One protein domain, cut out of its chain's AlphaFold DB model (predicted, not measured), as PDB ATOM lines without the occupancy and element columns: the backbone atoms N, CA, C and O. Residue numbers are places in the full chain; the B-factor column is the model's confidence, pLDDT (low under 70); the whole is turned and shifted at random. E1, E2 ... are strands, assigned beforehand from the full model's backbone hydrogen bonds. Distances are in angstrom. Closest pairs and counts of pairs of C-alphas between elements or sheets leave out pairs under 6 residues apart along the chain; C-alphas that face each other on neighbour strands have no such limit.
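AT A GLANCE: This is residues 34 to 123 and 130 to 148 of the 148 residues of an uncharacterized protein of Candidatus Rokubacteria bacterium (UniProt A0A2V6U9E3). Two sheets of five strands each lie face to face as a sandwich, and both are strongly twisted, the strands' lines turning by 98 degrees from edge to edge of the sheet from E1 to E10 and by 80 degrees in the sheet from E2 to E5. The chain passes back and forth between the sheets up to E7, and E9 and E10 make a hairpin along one side of the first sheet. Printed are 109 residues, with no named helix and ten named strands, E1 to E10 in turn along the chain, class all strand. One sheet has the order E1 E3 E6 E9 E10, the other E2 E8 E7 E4 E5, and both are mixed. The whole is compact, with a radius of gyration of the C-alphas of 13.5 A, but elongated in outline, spanning 45 by 26 by 22 A.

IN THESE COORDINATES: Find C-alpha 36 at (-50.560, -48.217, 43.092); there E1 begins and runs to residue 39, 9.7 A on. Next come E2, residues 48 to 52, 13.4 A, and E3, residues 56 to 61, 16.2 A. Read on through E4, residues 67 to 72, 16.0 A, E5, residues 78 to 83, 15.8 A, and E6, residues 86 to 91, 16.6 A. E7, residues 95 to 103, covers 25.8 A; E8, residues 110 to 119, is the longest at 29.6 A and starts at C-alpha 110, (-52.360, -29.730, 34.389). After the cut look for E9, residues 138 to 141, 9.7 A, and E10, residues 144 to 147, 9.8 A, which ends at C-alpha 147, (-45.556, -52.582, 21.692).

HOW THE PARTS SIT: Start at edge strand E1, parallel to E3, with N 37 and O 58 2.8 A apart. E3 and E6 are antiparallel, N 59 to O 87 being 2.7 A. E6 and E9 are antiparallel, N 90 to O 140 at 2.8 A, and the hairpin of E9 and E10 has N 146 and O 139 at 2.8 A. In the other sheet, edge strand E2 is parallel to E8, N 117 to O 49 at 2.8 A. E7 and E8 form a hairpin, with N 97 and O 116 2.8 A apart. E7 and E4 are antiparallel, N 70 to O 100 at 2.8 A, and the hairpin of E4 and E5 has N 81 and O 69 at 2.8 A. The facing parts of the sheets are 8.2 A centre to centre, their strands at 10 degrees. Between the sheets, the closest C-alphas of E1 and E2 are Val 37 and Val 49, 7.4 A apart.

THE WHOLE: The two farthest C-alphas, of Arg 107 and Ala 123, are 48.5 A apart. Residues 124 to 129 are not printed, and C-alphas 123 and 130 are 15.9 A apart across this cut. Of the links that are printed whole, none is long. Mean pLDDT of the printed part is 84.3; among the residues under 70 are 130 to 138 and 74 to 76.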
ATOM      1  N   ASP A  34     -47.075 -49.756  47.194       60.19
ATOM      2  CA  ASP A  34     -46.113 -49.325  46.188       60.19
ATOM      3  C   ASP A  34     -46.457 -49.705  44.735       60.19
ATOM      4  O   ASP A  34     -45.861 -49.130  43.837       60.19
ATOM      5  N   ASP A  35     -47.388 -50.629  44.471       83.44
ATOM      6  CA  ASP A  35     -47.848 -50.991  43.117       83.44
ATOM      7  C   ASP A  35     -49.076 -50.153  42.675       83.44
ATOM      8  O   ASP A  35     -49.685 -50.419  41.638       83.44
ATOM      9  N   GLU A  36     -49.463 -49.128  43.437       92.69
ATOM     10  CA  GLU A  36     -50.560 -48.217  43.092       92.69
ATOM     11  C   GLU A  36     -50.064 -46.778  42.933       92.69
ATOM     12  O   GLU A  36     -49.227 -46.307  43.693       92.69
ATOM     13  N   VAL A  37     -50.615 -46.055  41.956       95.00
ATOM     14  CA  VAL A  37     -50.406 -44.621  41.736       95.00
ATOM     15  C   VAL A  37     -51.749 -43.922  41.824       95.00
ATOM     16  O   VAL A  37     -52.581 -44.025  40.923       95.00
ATOM     17  N   VAL A  38     -51.955 -43.147  42.879       96.56
ATOM     18  CA  VAL A  38     -53.108 -42.262  43.009       96.56
ATOM     19  C   VAL A  38     -52.815 -40.947  42.293       96.56
ATOM     20  O   VAL A  38     -51.850 -40.246  42.599       96.56
ATOM     21  N   ILE A  39     -53.667 -40.613  41.333       96.69
ATOM     22  CA  ILE A  39     -53.654 -39.356  40.595       96.69
ATOM     23  C   ILE A  39     -54.584 -38.387  41.322       96.69
ATOM     24  O   ILE A  39     -55.805 -38.545  41.304       96.69
ATOM     25  N   GLU A  40     -54.002 -37.382  41.962       95.44
ATOM     26  CA  GLU A  40     -54.711 -36.301  42.644       95.44
ATOM     27  C   GLU A  40     -54.776 -35.058  41.745       95.44
ATOM     28  O   GLU A  40     -54.090 -34.969  40.730       95.44
ATOM     29  N   GLY A  41     -55.592 -34.066  42.115       90.69
ATOM     30  CA  GLY A  41     -55.775 -32.851  41.308       90.69
ATOM     31  C   GLY A  41     -54.489 -32.053  41.053       90.69
ATOM     32  O   GLY A  41     -54.392 -31.355  40.045       90.69
ATOM     33  N   THR A  42     -53.499 -32.169  41.940       90.25
ATOM     34  CA  THR A  42     -52.245 -31.401  41.896       90.25
ATOM     35  C   THR A  42     -50.987 -32.266  41.982       90.25
ATOM     36  O   THR A  42     -49.884 -31.724  42.022       90.25
ATOM     37  N   GLY A  43     -51.106 -33.599  42.013       94.75
ATOM     38  CA  GLY A  43     -49.954 -34.463  42.259       94.75
ATOM     39  C   GLY A  43     -50.203 -35.951  42.039       94.75
ATOM     40  O   GLY A  43     -51.326 -36.395  41.815       94.75
ATOM     41  N   LEU A  44     -49.117 -36.721  42.098       96.31
ATOM     42  CA  LEU A  44     -49.118 -38.181  42.009       96.31
ATOM     43  C   LEU A  44     -48.628 -38.766  43.332       96.31
ATOM     44  O   LEU A  44     -47.623 -38.300  43.876       96.31
ATOM     45  N   ARG A  45     -49.305 -39.801  43.832       95.25
ATOM     46  CA  ARG A  45     -48.928 -40.502  45.063       95.25
ATOM     47  C   ARG A  45     -48.852 -42.018  44.849       95.25
ATOM     48  O   ARG A  45     -49.900 -42.625  44.663       95.25
ATOM     49  N   PRO A  46     -47.659 -42.629  44.923       94.69
ATOM     50  CA  PRO A  46     -46.352 -41.983  44.901       94.69
ATOM     51  C   PRO A  46     -46.015 -41.462  43.484       94.69
ATOM     52  O   PRO A  46     -46.557 -41.949  42.492       94.69
ATOM     53  N   PRO A  47     -45.098 -40.487  43.351       92.56
ATOM     54  CA  PRO A  47     -44.588 -40.054  42.046       92.56
ATOM     55  C   PRO A  47     -43.568 -41.040  41.443       92.56
ATOM     56  O   PRO A  47     -43.289 -40.991  40.246       92.56
ATOM     57  N   LEU A  48     -43.000 -41.927  42.269       94.38
ATOM     58  CA  LEU A  48     -42.107 -43.010  41.865       94.38
ATOM     59  C   LEU A  48     -42.643 -44.329  42.419       94.38
ATOM     60  O   LEU A  48     -42.712 -44.499  43.633       94.38
ATOM     61  N   VAL A  49     -42.952 -45.260  41.525       93.81
ATOM     62  CA  VAL A  49     -43.285 -46.647  41.860       93.81
ATOM     63  C   VAL A  49     -42.080 -47.527  41.585       93.81
ATOM     64  O   VAL A  49     -41.428 -47.382  40.551       93.81
ATOM     65  N   ARG A  50     -41.790 -48.454  42.497       92.00
ATOM     66  CA  ARG A  50     -40.780 -49.497  42.311       92.00
ATOM     67  C   ARG A  50     -41.462 -50.849  42.303       92.00
ATOM     68  O   ARG A  50     -42.040 -51.250  43.305       92.00
ATOM     69  N   THR A  51     -41.354 -51.556  41.189       89.38
ATOM     70  CA  THR A  51     -41.995 -52.856  41.000       89.38
ATOM     71  C   THR A  51     -41.043 -53.837  40.317       89.38
ATOM     72  O   THR A  51     -39.888 -53.511  40.028       89.38
ATOM     73  N   THR A  52     -41.502 -55.062  40.075       88.25
ATOM     74  CA  THR A  52     -40.754 -56.053  39.294       88.25
ATOM     75  C   THR A  52     -41.431 -56.323  37.962       88.25
ATOM     76  O   THR A  52     -42.614 -56.035  37.792       88.25
ATOM     77  N   THR A  53     -40.689 -56.894  37.016       84.44
ATOM     78  CA  THR A  53     -41.266 -57.365  35.749       84.44
ATOM     79  C   THR A  53     -42.490 -58.249  35.993       84.44
ATOM     80  O   THR A  53     -42.543 -58.964  36.997       84.44
ATOM     81  N   SER A  54     -43.472 -58.161  35.096       81.06
ATOM     82  CA  SER A  54     -44.721 -58.940  35.112       81.06
ATOM     83  C   SER A  54     -45.650 -58.676  36.312       81.06
ATOM     84  O   SER A  54     -46.720 -59.277  36.417       81.06
ATOM     85  N   ARG A  55     -45.322 -57.703  37.178       82.94
ATOM     86  CA  ARG A  55     -46.253 -57.171  38.182       82.94
ATOM     87  C   ARG A  55     -47.127 -56.068  37.607       82.94
ATOM     88  O   ARG A  55     -46.734 -55.310  36.718       82.94
ATOM     89  N   ARG A  56     -48.333 -55.983  38.159       87.94
ATOM     90  CA  ARG A  56     -49.329 -54.975  37.818       87.94
ATOM     91  C   ARG A  56     -49.100 -53.715  38.647       87.94
ATOM     92  O   ARG A  56     -49.037 -53.806  39.865       87.94
ATOM     93  N   VAL A  57     -49.070 -52.568  37.977       91.38
ATOM     94  CA  VAL A  57     -49.164 -51.238  38.579       91.38
ATOM     95  C   VAL A  57     -50.536 -50.655  38.262       91.38
ATOM     96  O   VAL A  57     -50.949 -50.641  37.100       91.38
ATOM     97  N   THR A  58     -51.255 -50.183  39.277       93.62
ATOM     98  CA  THR A  58     -52.609 -49.636  39.124       93.62
ATOM     99  C   THR A  58     -52.597 -48.124  39.281       93.62
ATOM    100  O   THR A  58     -52.242 -47.602  40.329       93.62
ATOM    101  N   PHE A  59     -53.037 -47.406  38.258       95.38
ATOM    102  CA  PHE A  59     -53.259 -45.968  38.281       95.38
ATOM    103  C   PHE A  59     -54.709 -45.696  38.662       95.38
ATOM    104  O   PHE A  59     -55.618 -46.196  38.004       95.38
ATOM    105  N   ILE A  60     -54.937 -44.903  39.704       96.19
ATOM    106  CA  ILE A  60     -56.261 -44.610  40.255       96.19
ATOM    107  C   ILE A  60     -56.508 -43.112  40.137       96.19
ATOM    108  O   ILE A  60     -55.810 -42.306  40.751       96.19
ATOM    109  N   ASN A  61     -57.518 -42.721  39.372       95.94
ATOM    110  CA  ASN A  61     -57.890 -41.328  39.211       95.94
ATOM    111  C   ASN A  61     -58.792 -40.865  40.361       95.94
ATOM    112  O   ASN A  61     -59.956 -41.246  40.452       95.94
ATOM    113  N   ARG A  62     -58.248 -40.008  41.229       96.38
ATOM    114  CA  ARG A  62     -58.975 -39.302  42.296       96.38
ATOM    115  C   ARG A  62     -58.935 -37.785  42.120       96.38
ATOM    116  O   ARG A  62     -59.226 -37.041  43.049       96.38
ATOM    117  N   SER A  63     -58.575 -37.316  40.929       93.94
ATOM    118  CA  SER A  63     -58.429 -35.887  40.640       93.94
ATOM    119  C   SER A  63     -59.764 -35.155  40.464       93.94
ATOM    120  O   SER A  63     -59.785 -33.928  40.452       93.94
ATOM    121  N   GLY A  64     -60.865 -35.893  40.279       91.25
ATOM    122  CA  GLY A  64     -62.168 -35.333  39.902       91.25
ATOM    123  C   GLY A  64     -62.233 -34.829  38.454       91.25
ATOM    124  O   GLY A  64     -63.215 -34.200  38.073       91.25
ATOM    125  N   ARG A  65     -61.198 -35.084  37.643       91.31
ATOM    126  CA  ARG A  65     -61.065 -34.640  36.246       91.31
ATOM    127  C   ARG A  65     -60.726 -35.831  35.355       91.31
ATOM    128  O   ARG A  65     -60.221 -36.841  35.840       91.31
ATOM    129  N   VAL A  66     -60.956 -35.719  34.045       89.62
ATOM    130  CA  VAL A  66     -60.467 -36.725  33.088       89.62
ATOM    131  C   VAL A  66     -58.940 -36.731  33.125       89.62
ATOM    132  O   VAL A  66     -58.317 -35.682  32.959       89.62
ATOM    133  N   ALA A  67     -58.355 -37.903  33.367       94.94
ATOM    134  CA  ALA A  67     -56.914 -38.100  33.382       94.94
ATOM    135  C   ALA A  67     -56.484 -38.877  32.139       94.94
ATOM    136  O   ALA A  67     -57.005 -39.956  31.860       94.94
ATOM    137  N   ARG A  68     -55.510 -38.343  31.403       95.12
ATOM    138  CA  ARG A  68     -54.856 -39.015  30.281       95.12
ATOM    139  C   ARG A  68     -53.427 -39.369  30.675       95.12
ATOM    140  O   ARG A  68     -52.615 -38.472  30.887       95.12
ATOM    141  N   LEU A  69     -53.146 -40.663  30.787       94.00
ATOM    142  CA  LEU A  69     -51.836 -41.226  31.098       94.00
ATOM    143  C   LEU A  69     -51.063 -41.472  29.804       94.00
ATOM    144  O   LEU A  69     -51.545 -42.182  28.930       94.00
ATOM    145  N   GLU A  70     -49.867 -40.914  29.691       92.69
ATOM    146  CA  GLU A  70     -49.010 -41.006  28.515       92.69
ATOM    147  C   GLU A  70     -47.648 -41.580  28.900       92.69
ATOM    148  O   GLU A  70     -46.924 -40.988  29.700       92.69
ATOM    149  N   PHE A  71     -47.292 -42.728  28.330       89.75
ATOM    150  CA  PHE A  71     -45.977 -43.330  28.525       89.75
ATOM    151  C   PHE A  71     -44.972 -42.792  27.510       89.75
ATOM    152  O   PHE A  71     -45.278 -42.697  26.320       89.75
ATOM    153  N   LEU A  72     -43.776 -42.448  27.996       86.50
ATOM    154  CA  LEU A  72     -42.673 -41.931  27.190       86.50
ATOM    155  C   LEU A  72     -41.743 -43.093  26.823       86.50
ATOM    156  O   LEU A  72     -41.019 -43.590  27.687       86.50
ATOM    157  N   GLY A  73     -41.803 -43.548  25.571       75.50
ATOM    158  CA  GLY A  73     -40.969 -44.631  25.052       75.50
ATOM    159  C   GLY A  73     -39.540 -44.212  24.703       75.50
ATOM    160  O   GLY A  73     -39.216 -43.026  24.621       75.50
ATOM    161  N   ASP A  74     -38.691 -45.215  24.464       67.62
ATOM    162  CA  ASP A  74     -37.243 -45.064  24.256       67.62
ATOM    163  C   ASP A  74     -36.877 -44.367  22.920       67.62
ATOM    164  O   ASP A  74     -35.781 -43.822  22.797       67.62
ATOM    165  N   ALA A  75     -37.799 -44.313  21.947       65.81
ATOM    166  CA  ALA A  75     -37.604 -43.694  20.625       65.81
ATOM    167  C   ALA A  75     -38.513 -42.474  20.356       65.81
ATOM    168  O   ALA A  75     -38.680 -42.046  19.215       65.81
ATOM    169  N   GLY A  76     -39.101 -41.884  21.402       66.56
ATOM    170  CA  GLY A  76     -40.055 -40.777  21.258       66.56
ATOM    171  C   GLY A  76     -41.491 -41.225  20.980       66.56
ATOM    172  O   GLY A  76     -42.386 -40.375  20.932       66.56
ATOM    173  N   ASP A  77     -41.723 -42.535  20.881       71.62
ATOM    174  CA  ASP A  77     -43.052 -43.129  20.850       71.62
ATOM    175  C   ASP A  77     -43.834 -42.765  22.112       71.62
ATOM    176  O   ASP A  77     -43.336 -42.815  23.243       71.62
ATOM    177  N   ARG A  78     -45.083 -42.352  21.899       80.31
ATOM    178  CA  ARG A  78     -45.997 -41.912  22.949       80.31
ATOM    179  C   ARG A  78     -47.287 -42.687  22.828       80.31
ATOM    180  O   ARG A  78     -47.953 -42.665  21.794       80.31
ATOM    181  N   ARG A  79     -47.660 -43.358  23.910       83.69
ATOM    182  CA  ARG A  79     -48.927 -44.085  24.014       83.69
ATOM    183  C   ARG A  79     -49.744 -43.458  25.125       83.69
ATOM    184  O   ARG A  79     -49.300 -43.440  26.271       83.69
ATOM    185  N   ALA A  80     -50.912 -42.935  24.765       88.81
ATOM    186  CA  ALA A  80     -51.817 -42.271  25.686       88.81
ATOM    187  C   ALA A  80     -53.068 -43.118  25.939       88.81
ATOM    188  O   ALA A  80     -53.656 -43.663  25.008       88.81
ATOM    189  N   PHE A  81     -53.486 -43.177  27.199       91.06
ATOM    190  CA  PHE A  81     -54.635 -43.934  27.676       91.06
ATOM    191  C   PHE A  81     -55.475 -43.053  28.590       91.06
ATOM    192  O   PHE A  81     -54.941 -42.260  29.368       91.06
ATOM    193  N   GLU A  82     -56.792 -43.190  28.522       92.62
ATOM    194  CA  GLU A  82     -57.684 -42.502  29.452       92.62
ATOM    195  C   GLU A  82     -57.845 -43.323  30.731       92.62
ATOM    196  O   GLU A  82     -57.986 -44.544  30.701       92.62
ATOM    197  N   VAL A  83     -57.809 -42.637  31.872       92.06
ATOM    198  CA  VAL A  83     -57.960 -43.215  33.209       92.06
ATOM    199  C   VAL A  83     -59.245 -42.646  33.820       92.06
ATOM    200  O   VAL A  83     -59.191 -41.668  34.572       92.06
ATOM    201  N   PRO A  84     -60.427 -43.196  33.481       84.38
ATOM    202  CA  PRO A  84     -61.697 -42.662  33.971       84.38
ATOM    203  C   PRO A  84     -61.850 -42.849  35.485       84.38
ATOM    204  O   PRO A  84     -62.247 -41.924  36.184       84.38
ATOM    205  N   VAL A  85     -61.480 -44.026  35.998       90.44
ATOM    206  CA  VAL A  85     -61.485 -44.349  37.437       90.44
ATOM    207  C   VAL A  85     -60.191 -45.046  37.812       90.44
ATOM    208  O   VAL A  85     -59.478 -44.606  38.708       90.44
ATOM    209  N   GLN A  86     -59.856 -46.111  37.091       93.50
ATOM    210  CA  GLN A  86     -58.609 -46.829  37.273       93.50
ATOM    211  C   GLN A  86     -58.135 -47.432  35.956       93.50
ATOM    212  O   GLN A  86     -58.942 -47.743  35.081       93.50
ATOM    213  N   LEU A  87     -56.829 -47.619  35.848       92.25
ATOM    214  CA  LEU A  87     -56.163 -48.263  34.730       92.25
ATOM    215  C   LEU A  87     -55.020 -49.091  35.293       92.25
ATOM    216  O   LEU A  87     -54.228 -48.574  36.073       92.25
ATOM    217  N   TRP A  88     -54.897 -50.352  34.899       91.06
ATOM    218  CA  TRP A  88     -53.759 -51.159  35.317       91.06
ATOM    219  C   TRP A  88     -52.840 -51.492  34.149       91.06
ATOM    220  O   TRP A  88     -53.292 -51.721  33.023       91.06
ATOM    221  N   VAL A  89     -51.543 -51.525  34.447       90.19
ATOM    222  CA  VAL A  89     -50.464 -51.749  33.485       90.19
ATOM    223  C   VAL A  89     -49.503 -52.795  34.035       90.19
ATOM    224  O   VAL A  89     -49.148 -52.751  35.208       90.19
ATOM    225  N   VAL A  90     -49.076 -53.740  33.206       87.81
ATOM    226  CA  VAL A  90     -47.996 -54.683  33.523       87.81
ATOM    227  C   VAL A  90     -46.790 -54.347  32.659       87.81
ATOM    228  O   VAL A  90     -46.928 -54.178  31.448       87.81
ATOM    229  N   PHE A  91     -45.616 -54.253  33.277       85.19
ATOM    230  CA  PHE A  91     -44.368 -53.941  32.586       85.19
ATOM    231  C   PHE A  91     -43.506 -55.196  32.469       85.19
ATOM    232  O   PHE A  91     -43.082 -55.753  33.481       85.19
ATOM    233  N   ASP A  92     -43.207 -55.619  31.242       80.69
ATOM    234  CA  ASP A  92     -42.364 -56.796  30.995       80.69
ATOM    235  C   ASP A  92     -40.885 -56.422  30.771       80.69
ATOM    236  O   ASP A  92     -39.992 -57.251  30.949       80.69
ATOM    237  N   ARG A  93     -40.592 -55.152  30.456       83.19
ATOM    238  CA  ARG A  93     -39.219 -54.647  30.297       83.19
ATOM    239  C   ARG A  93     -38.687 -54.044  31.607       83.19
ATOM    240  O   ARG A  93     -39.307 -53.115  32.133       83.19
ATOM    241  N   PRO A  94     -37.525 -54.487  32.123       86.19
ATOM    242  CA  PRO A  94     -36.866 -53.811  33.235       86.19
ATOM    243  C   PRO A  94     -36.328 -52.441  32.798       86.19
ATOM    244  O   PRO A  94     -35.931 -52.260  31.649       86.19
ATOM    245  N   GLY A  95     -36.288 -51.482  33.719       88.06
ATOM    246  CA  GLY A  95     -35.831 -50.120  33.446       88.06
ATOM    247  C   GLY A  95     -36.702 -49.050  34.094       88.06
ATOM    248  O   GLY A  95     -37.555 -49.337  34.932       88.06
ATOM    249  N   ARG A  96     -36.464 -47.790  33.719       90.25
ATOM    250  CA  ARG A  96     -37.214 -46.631  34.218       90.25
ATOM    251  C   ARG A  96     -38.185 -46.148  33.149       90.25
ATOM    252  O   ARG A  96     -37.770 -45.535  32.174       90.25
ATOM    253  N   HIS A  97     -39.470 -46.359  33.388       89.69
ATOM    254  CA  HIS A  97     -40.559 -45.977  32.497       89.69
ATOM    255  C   HIS A  97     -41.151 -44.656  32.973       89.69
ATOM    256  O   HIS A  97     -41.838 -44.598  33.997       89.69
ATOM    257  N   ARG A  98     -40.838 -43.564  32.273       92.38
ATOM    258  CA  ARG A  98     -41.395 -42.243  32.594       92.38
ATOM    259  C   ARG A  98     -42.785 -42.109  31.989       92.38
ATOM    260  O   ARG A  98     -43.034 -42.576  30.879       92.38
ATOM    261  N   TYR A  99     -43.669 -41.430  32.705       93.44
ATOM    262  CA  TYR A  99     -45.014 -41.150  32.223       93.44
ATOM    263  C   TYR A  99     -45.462 -39.743  32.608       93.44
ATOM    264  O   TYR A  99     -45.002 -39.166  33.599       93.44
ATOM    265  N   LEU A 100     -46.380 -39.209  31.810       95.06
ATOM    266  CA  LEU A 100     -47.075 -37.954  32.043       95.06
ATOM    267  C   LEU A 100     -48.552 -38.234  32.303       95.06
ATOM    268  O   LEU A 100     -49.136 -39.133  31.707       95.06
ATOM    269  N   VAL A 101     -49.170 -37.444  33.171       96.00
ATOM    270  CA  VAL A 101     -50.619 -37.439  33.365       96.00
ATOM    271  C   VAL A 101     -51.128 -36.045  33.061       96.00
ATOM    272  O   VAL A 101     -50.795 -35.097  33.766       96.00
ATOM    273  N   ARG A 102     -51.944 -35.917  32.015       95.38
ATOM    274  CA  ARG A 102     -52.677 -34.684  31.717       95.38
ATOM    275  C   ARG A 102     -54.061 -34.746  32.345       95.38
ATOM    276  O   ARG A 102     -54.811 -35.682  32.085       95.38
ATOM    277  N   LEU A 103     -54.381 -33.755  33.169       94.50
ATOM    278  CA  LEU A 103     -55.671 -33.605  33.837       94.50
ATOM    279  C   LEU A 103     -56.485 -32.490  33.187       94.50
ATOM    280  O   LEU A 103     -55.999 -31.362  33.097       94.50
ATOM    281  N   GLY A 104     -57.734 -32.788  32.831       88.31
ATOM    282  CA  GLY A 104     -58.688 -31.829  32.268       88.31
ATOM    283  C   GLY A 104     -58.586 -31.643  30.757       88.31
ATOM    284  O   GLY A 104     -58.166 -32.550  30.038       88.31
ATOM    285  N   THR A 105     -59.028 -30.481  30.271       83.44
ATOM    286  CA  THR A 105     -59.088 -30.160  28.836       83.44
ATOM    287  C   THR A 105     -57.925 -29.260  28.428       83.44
ATOM    288  O   THR A 105     -57.209 -28.754  29.284       83.44
ATOM    289  N   GLU A 106     -57.714 -29.027  27.128       80.75
ATOM    290  CA  GLU A 106     -56.574 -28.226  26.646       80.75
ATOM    291  C   GLU A 106     -56.454 -26.837  27.293       80.75
ATOM    292  O   GLU A 106     -55.344 -26.339  27.458       80.75
ATOM    293  N   ARG A 107     -57.570 -26.212  27.686       79.81
ATOM    294  CA  ARG A 107     -57.572 -24.846  28.235       79.81
ATOM    295  C   ARG A 107     -57.107 -24.761  29.688       79.81
ATOM    296  O   ARG A 107     -56.656 -23.706  30.117       79.81
ATOM    297  N   ASP A 108     -57.243 -25.846  30.440       85.06
ATOM    298  CA  ASP A 108     -56.997 -25.922  31.881       85.06
ATOM    299  C   ASP A 108     -56.087 -27.108  32.246       85.06
ATOM    300  O   ASP A 108     -56.055 -27.564  33.394       85.06
ATOM    301  N   ALA A 109     -55.353 -27.633  31.261       87.88
ATOM    302  CA  ALA A 109     -54.566 -28.846  31.401       87.88
ATOM    303  C   ALA A 109     -53.466 -28.687  32.456       87.88
ATOM    304  O   ALA A 109     -52.574 -27.847  32.337       87.88
ATOM    305  N   VAL A 110     -53.484 -29.565  33.458       92.69
ATOM    306  CA  VAL A 110     -52.360 -29.730  34.389       92.69
ATOM    307  C   VAL A 110     -51.600 -30.975  33.971       92.69
ATOM    308  O   VAL A 110     -52.203 -32.032  33.801       92.69
ATOM    309  N   THR A 111     -50.286 -30.851  33.796       95.06
ATOM    310  CA  THR A 111     -49.421 -31.990  33.474       95.06
ATOM    311  C   THR A 111     -48.632 -32.390  34.710       95.06
ATOM    312  O   THR A 111     -47.875 -31.591  35.256       95.06
ATOM    313  N   LEU A 112     -48.806 -33.634  35.139       95.88
ATOM    314  CA  LEU A 112     -48.052 -34.264  36.216       95.88
ATOM    315  C   LEU A 112     -47.070 -35.271  35.615       95.88
ATOM    316  O   LEU A 112     -47.344 -35.851  34.567       95.88
ATOM    317  N   GLN A 113     -45.947 -35.509  36.284       96.06
ATOM    318  CA  GLN A 113     -44.933 -36.456  35.826       96.06
ATOM    319  C   GLN A 113     -44.619 -37.470  36.917       96.06
ATOM    320  O   GLN A 113     -44.408 -37.100  38.072       96.06
ATOM    321  N   GLY A 114     -44.533 -38.740  36.530       95.25
ATOM    322  CA  GLY A 114     -44.104 -39.815  37.412       95.25
ATOM    323  C   GLY A 114     -43.143 -40.782  36.733       95.25
ATOM    324  O   GLY A 114     -42.728 -40.609  35.581       95.25
ATOM    325  N   THR A 115     -42.707 -41.788  37.481       94.62
ATOM    326  CA  THR A 115     -41.818 -42.839  36.978       94.62
ATOM    327  C   THR A 115     -42.178 -44.181  37.596       94.62
ATOM    328  O   THR A 115     -42.398 -44.276  38.798       94.62
ATOM    329  N   VAL A 116     -42.189 -45.227  36.774       92.62
ATOM    330  CA  VAL A 116     -42.217 -46.618  37.228       92.62
ATOM    331  C   VAL A 116     -40.831 -47.212  37.003       92.62
ATOM    332  O   VAL A 116     -40.342 -47.289  35.879       92.62
ATOM    333  N   GLU A 117     -40.164 -47.597  38.081       92.38
ATOM    334  CA  GLU A 117     -38.888 -48.301  38.061       92.38
ATOM    335  C   GLU A 117     -39.149 -49.803  38.194       92.38
ATOM    336  O   GLU A 117     -39.657 -50.276  39.210       92.38
ATOM    337  N   VAL A 118     -38.831 -50.547  37.138       89.81
ATOM    338  CA  VAL A 118     -39.097 -51.981  37.014       89.81
ATOM    339  C   VAL A 118     -37.780 -52.727  37.135       89.81
ATOM    340  O   VAL A 118     -36.887 -52.586  36.296       89.81
ATOM    341  N   VAL A 119     -37.657 -53.547  38.171       88.75
ATOM    342  CA  VAL A 119     -36.496 -54.416  38.371       88.75
ATOM    343  C   VAL A 119     -36.795 -55.793  37.784       88.75
ATOM    344  O   VAL A 119     -37.903 -56.314  37.918       88.75
ATOM    345  N   LYS A 120     -35.811 -56.408  37.122       82.88
ATOM    346  CA  LYS A 120     -35.959 -57.775  36.613       82.88
ATOM    347  C   LYS A 120     -36.249 -58.724  37.780       82.88
ATOM    348  O   LYS A 120     -35.495 -58.750  38.753       82.88
ATOM    349  N   GLN A 121     -37.325 -59.497  37.683       75.69
ATOM    350  CA  GLN A 121     -37.618 -60.531  38.671       75.69
ATOM    351  C   GLN A 121     -36.536 -61.627  38.606       75.69
ATOM    352  O   GLN A 121     -36.060 -61.983  37.527       75.69
ATOM    353  N   GLY A 122     -36.092 -62.128  39.764       64.06
ATOM    354  CA  GLY A 122     -35.054 -63.162  39.839       64.06
ATOM    355  C   GLY A 122     -35.464 -64.466  39.139       64.06
ATOM    356  O   GLY A 122     -36.651 -64.739  38.974       64.06
ATOM    357  N   ALA A 123     -34.477 -65.290  38.769       53.69
ATOM    358  CA  ALA A 123     -34.607 -66.497  37.933       53.69
ATOM    359  C   ALA A 123     -35.494 -67.642  38.487       53.69
ATOM    360  O   ALA A 123     -35.492 -68.733  37.932       53.69
ATOM    361  N   THR A 130     -45.768 -61.809  29.903       58.97
ATOM    362  CA  THR A 130     -47.196 -61.733  29.552       58.97
ATOM    363  C   THR A 130     -47.467 -61.259  28.131       58.97
ATOM    364  O   THR A 130     -48.541 -61.535  27.594       58.97
ATOM    365  N   CYS A 131     -46.511 -60.556  27.535       63.38
ATOM    366  CA  CYS A 131     -46.445 -60.263  26.113       63.38
ATOM    367  C   CYS A 131     -45.202 -60.951  25.553       63.38
ATOM    368  O   CYS A 131     -44.171 -60.941  26.226       63.38
ATOM    369  N   ASP A 132     -45.304 -61.553  24.363       57.03
ATOM    370  CA  ASP A 132     -44.233 -62.323  23.713       57.03
ATOM    371  C   ASP A 132     -42.914 -61.527  23.702       57.03
ATOM    372  O   ASP A 132     -42.654 -60.685  22.835       57.03
ATOM    373  N   SER A 133     -42.079 -61.764  24.716       50.66
ATOM    374  CA  SER A 133     -40.924 -60.920  25.042       50.66
ATOM    375  C   SER A 133     -39.812 -61.020  24.003       50.66
ATOM    376  O   SER A 133     -38.883 -60.218  24.008       50.66
ATOM    377  N   VAL A 134     -39.902 -62.033  23.139       48.34
ATOM    378  CA  VAL A 134     -38.957 -62.316  22.057       48.34
ATOM    379  C   VAL A 134     -39.220 -61.420  20.844       48.34
ATOM    380  O   VAL A 134     -38.278 -61.083  20.133       48.34
ATOM    381  N   THR A 135     -40.464 -60.981  20.634       42.22
ATOM    382  CA  THR A 135     -40.861 -60.280  19.402       42.22
ATOM    383  C   THR A 135     -41.210 -58.815  19.653       42.22
ATOM    384  O   THR A 135     -40.942 -57.976  18.798       42.22
ATOM    385  N   LEU A 136     -41.774 -58.478  20.821       48.25
ATOM    386  CA  LEU A 136     -42.179 -57.112  21.167       48.25
ATOM    387  C   LEU A 136     -41.960 -56.871  22.670       48.25
ATOM    388  O   LEU A 136     -42.841 -57.203  23.468       48.25
ATOM    389  N   PRO A 137     -40.823 -56.294  23.110       56.50
ATOM    390  CA  PRO A 137     -40.692 -55.864  24.496       56.50
ATOM    391  C   PRO A 137     -41.768 -54.805  24.758       56.50
ATOM    392  O   PRO A 137     -41.684 -53.699  24.232       56.50
ATOM    393  N   GLY A 138     -42.794 -55.171  25.524       66.50
ATOM    394  CA  GLY A 138     -44.065 -54.456  25.600       66.50
ATOM    395  C   GLY A 138     -44.454 -54.011  27.008       66.50
ATOM    396  O   GLY A 138     -43.719 -54.176  27.985       66.50
ATOM    397  N   MET A 139     -45.654 -53.455  27.102       75.75
ATOM    398  CA  MET A 139     -46.430 -53.393  28.339       75.75
ATOM    399  C   MET A 139     -47.837 -53.920  28.069       75.75
ATOM    400  O   MET A 139     -48.330 -53.826  26.946       75.75
ATOM    401  N   LYS A 140     -48.502 -54.447  29.095       79.75
ATOM    402  CA  LYS A 140     -49.895 -54.883  29.002       79.75
ATOM    403  C   LYS A 140     -50.793 -53.865  29.676       79.75
ATOM    404  O   LYS A 140     -50.677 -53.670  30.881       79.75
ATOM    405  N   VAL A 141     -51.699 -53.248  28.929       78.31
ATOM    406  CA  VAL A 141     -52.664 -52.277  29.459       78.31
ATOM    407  C   VAL A 141     -54.042 -52.919  29.417       78.31
ATOM    408  O   VAL A 141     -54.489 -53.341  28.359       78.31
ATOM    409  N   MET A 142     -54.703 -53.069  30.568       82.62
ATOM    410  CA  MET A 142     -56.044 -53.682  30.680       82.62
ATOM    411  C   MET A 142     -56.230 -55.082  30.070       82.62
ATOM    412  O   MET A 142     -57.358 -55.557  29.977       82.62
ATOM    413  N   GLY A 143     -55.162 -55.788  29.707       73.69
ATOM    414  CA  GLY A 143     -55.274 -57.095  29.057       73.69
ATOM    415  C   GLY A 143     -54.655 -57.137  27.669       73.69
ATOM    416  O   GLY A 143     -54.363 -58.227  27.187       73.69
ATOM    417  N   GLU A 144     -54.397 -55.980  27.068       78.75
ATOM    418  CA  GLU A 144     -53.889 -55.868  25.706       78.75
ATOM    419  C   GLU A 144     -52.387 -55.613  25.700       78.75
ATOM    420  O   GLU A 144     -51.885 -54.774  26.451       78.75
ATOM    421  N   CYS A 145     -51.667 -56.347  24.852       77.94
ATOM    422  CA  CYS A 145     -50.239 -56.147  24.656       77.94
ATOM    423  C   CYS A 145     -49.991 -54.939  23.761       77.94
ATOM    424  O   CYS A 145     -50.451 -54.883  22.622       77.94
ATOM    425  N   ILE A 146     -49.221 -53.991  24.280       74.12
ATOM    426  CA  ILE A 146     -48.830 -52.773  23.591       74.12
ATOM    427  C   ILE A 146     -47.324 -52.833  23.359       74.12
ATOM    428  O   ILE A 146     -46.535 -52.909  24.305       74.12
ATOM    429  N   ALA A 147     -46.936 -52.802  22.086       71.31
ATOM    430  CA  ALA A 147     -45.556 -52.582  21.692       71.31
ATOM    431  C   ALA A 147     -45.173 -51.120  21.948       71.31
ATOM    432  O   ALA A 147     -45.986 -50.214  21.712       71.31
ATOM    433  N   TRP A 148     -43.952 -50.930  22.438       62.16
ATOM    434  CA  TRP A 148     -43.328 -49.615  22.517       62.16
ATOM    435  C   TRP A 148     -42.856 -49.192  21.139       62.16
ATOM    436  O   TRP A 148     -42.268 -50.059  20.452       62.16
TER     437      TRP A 148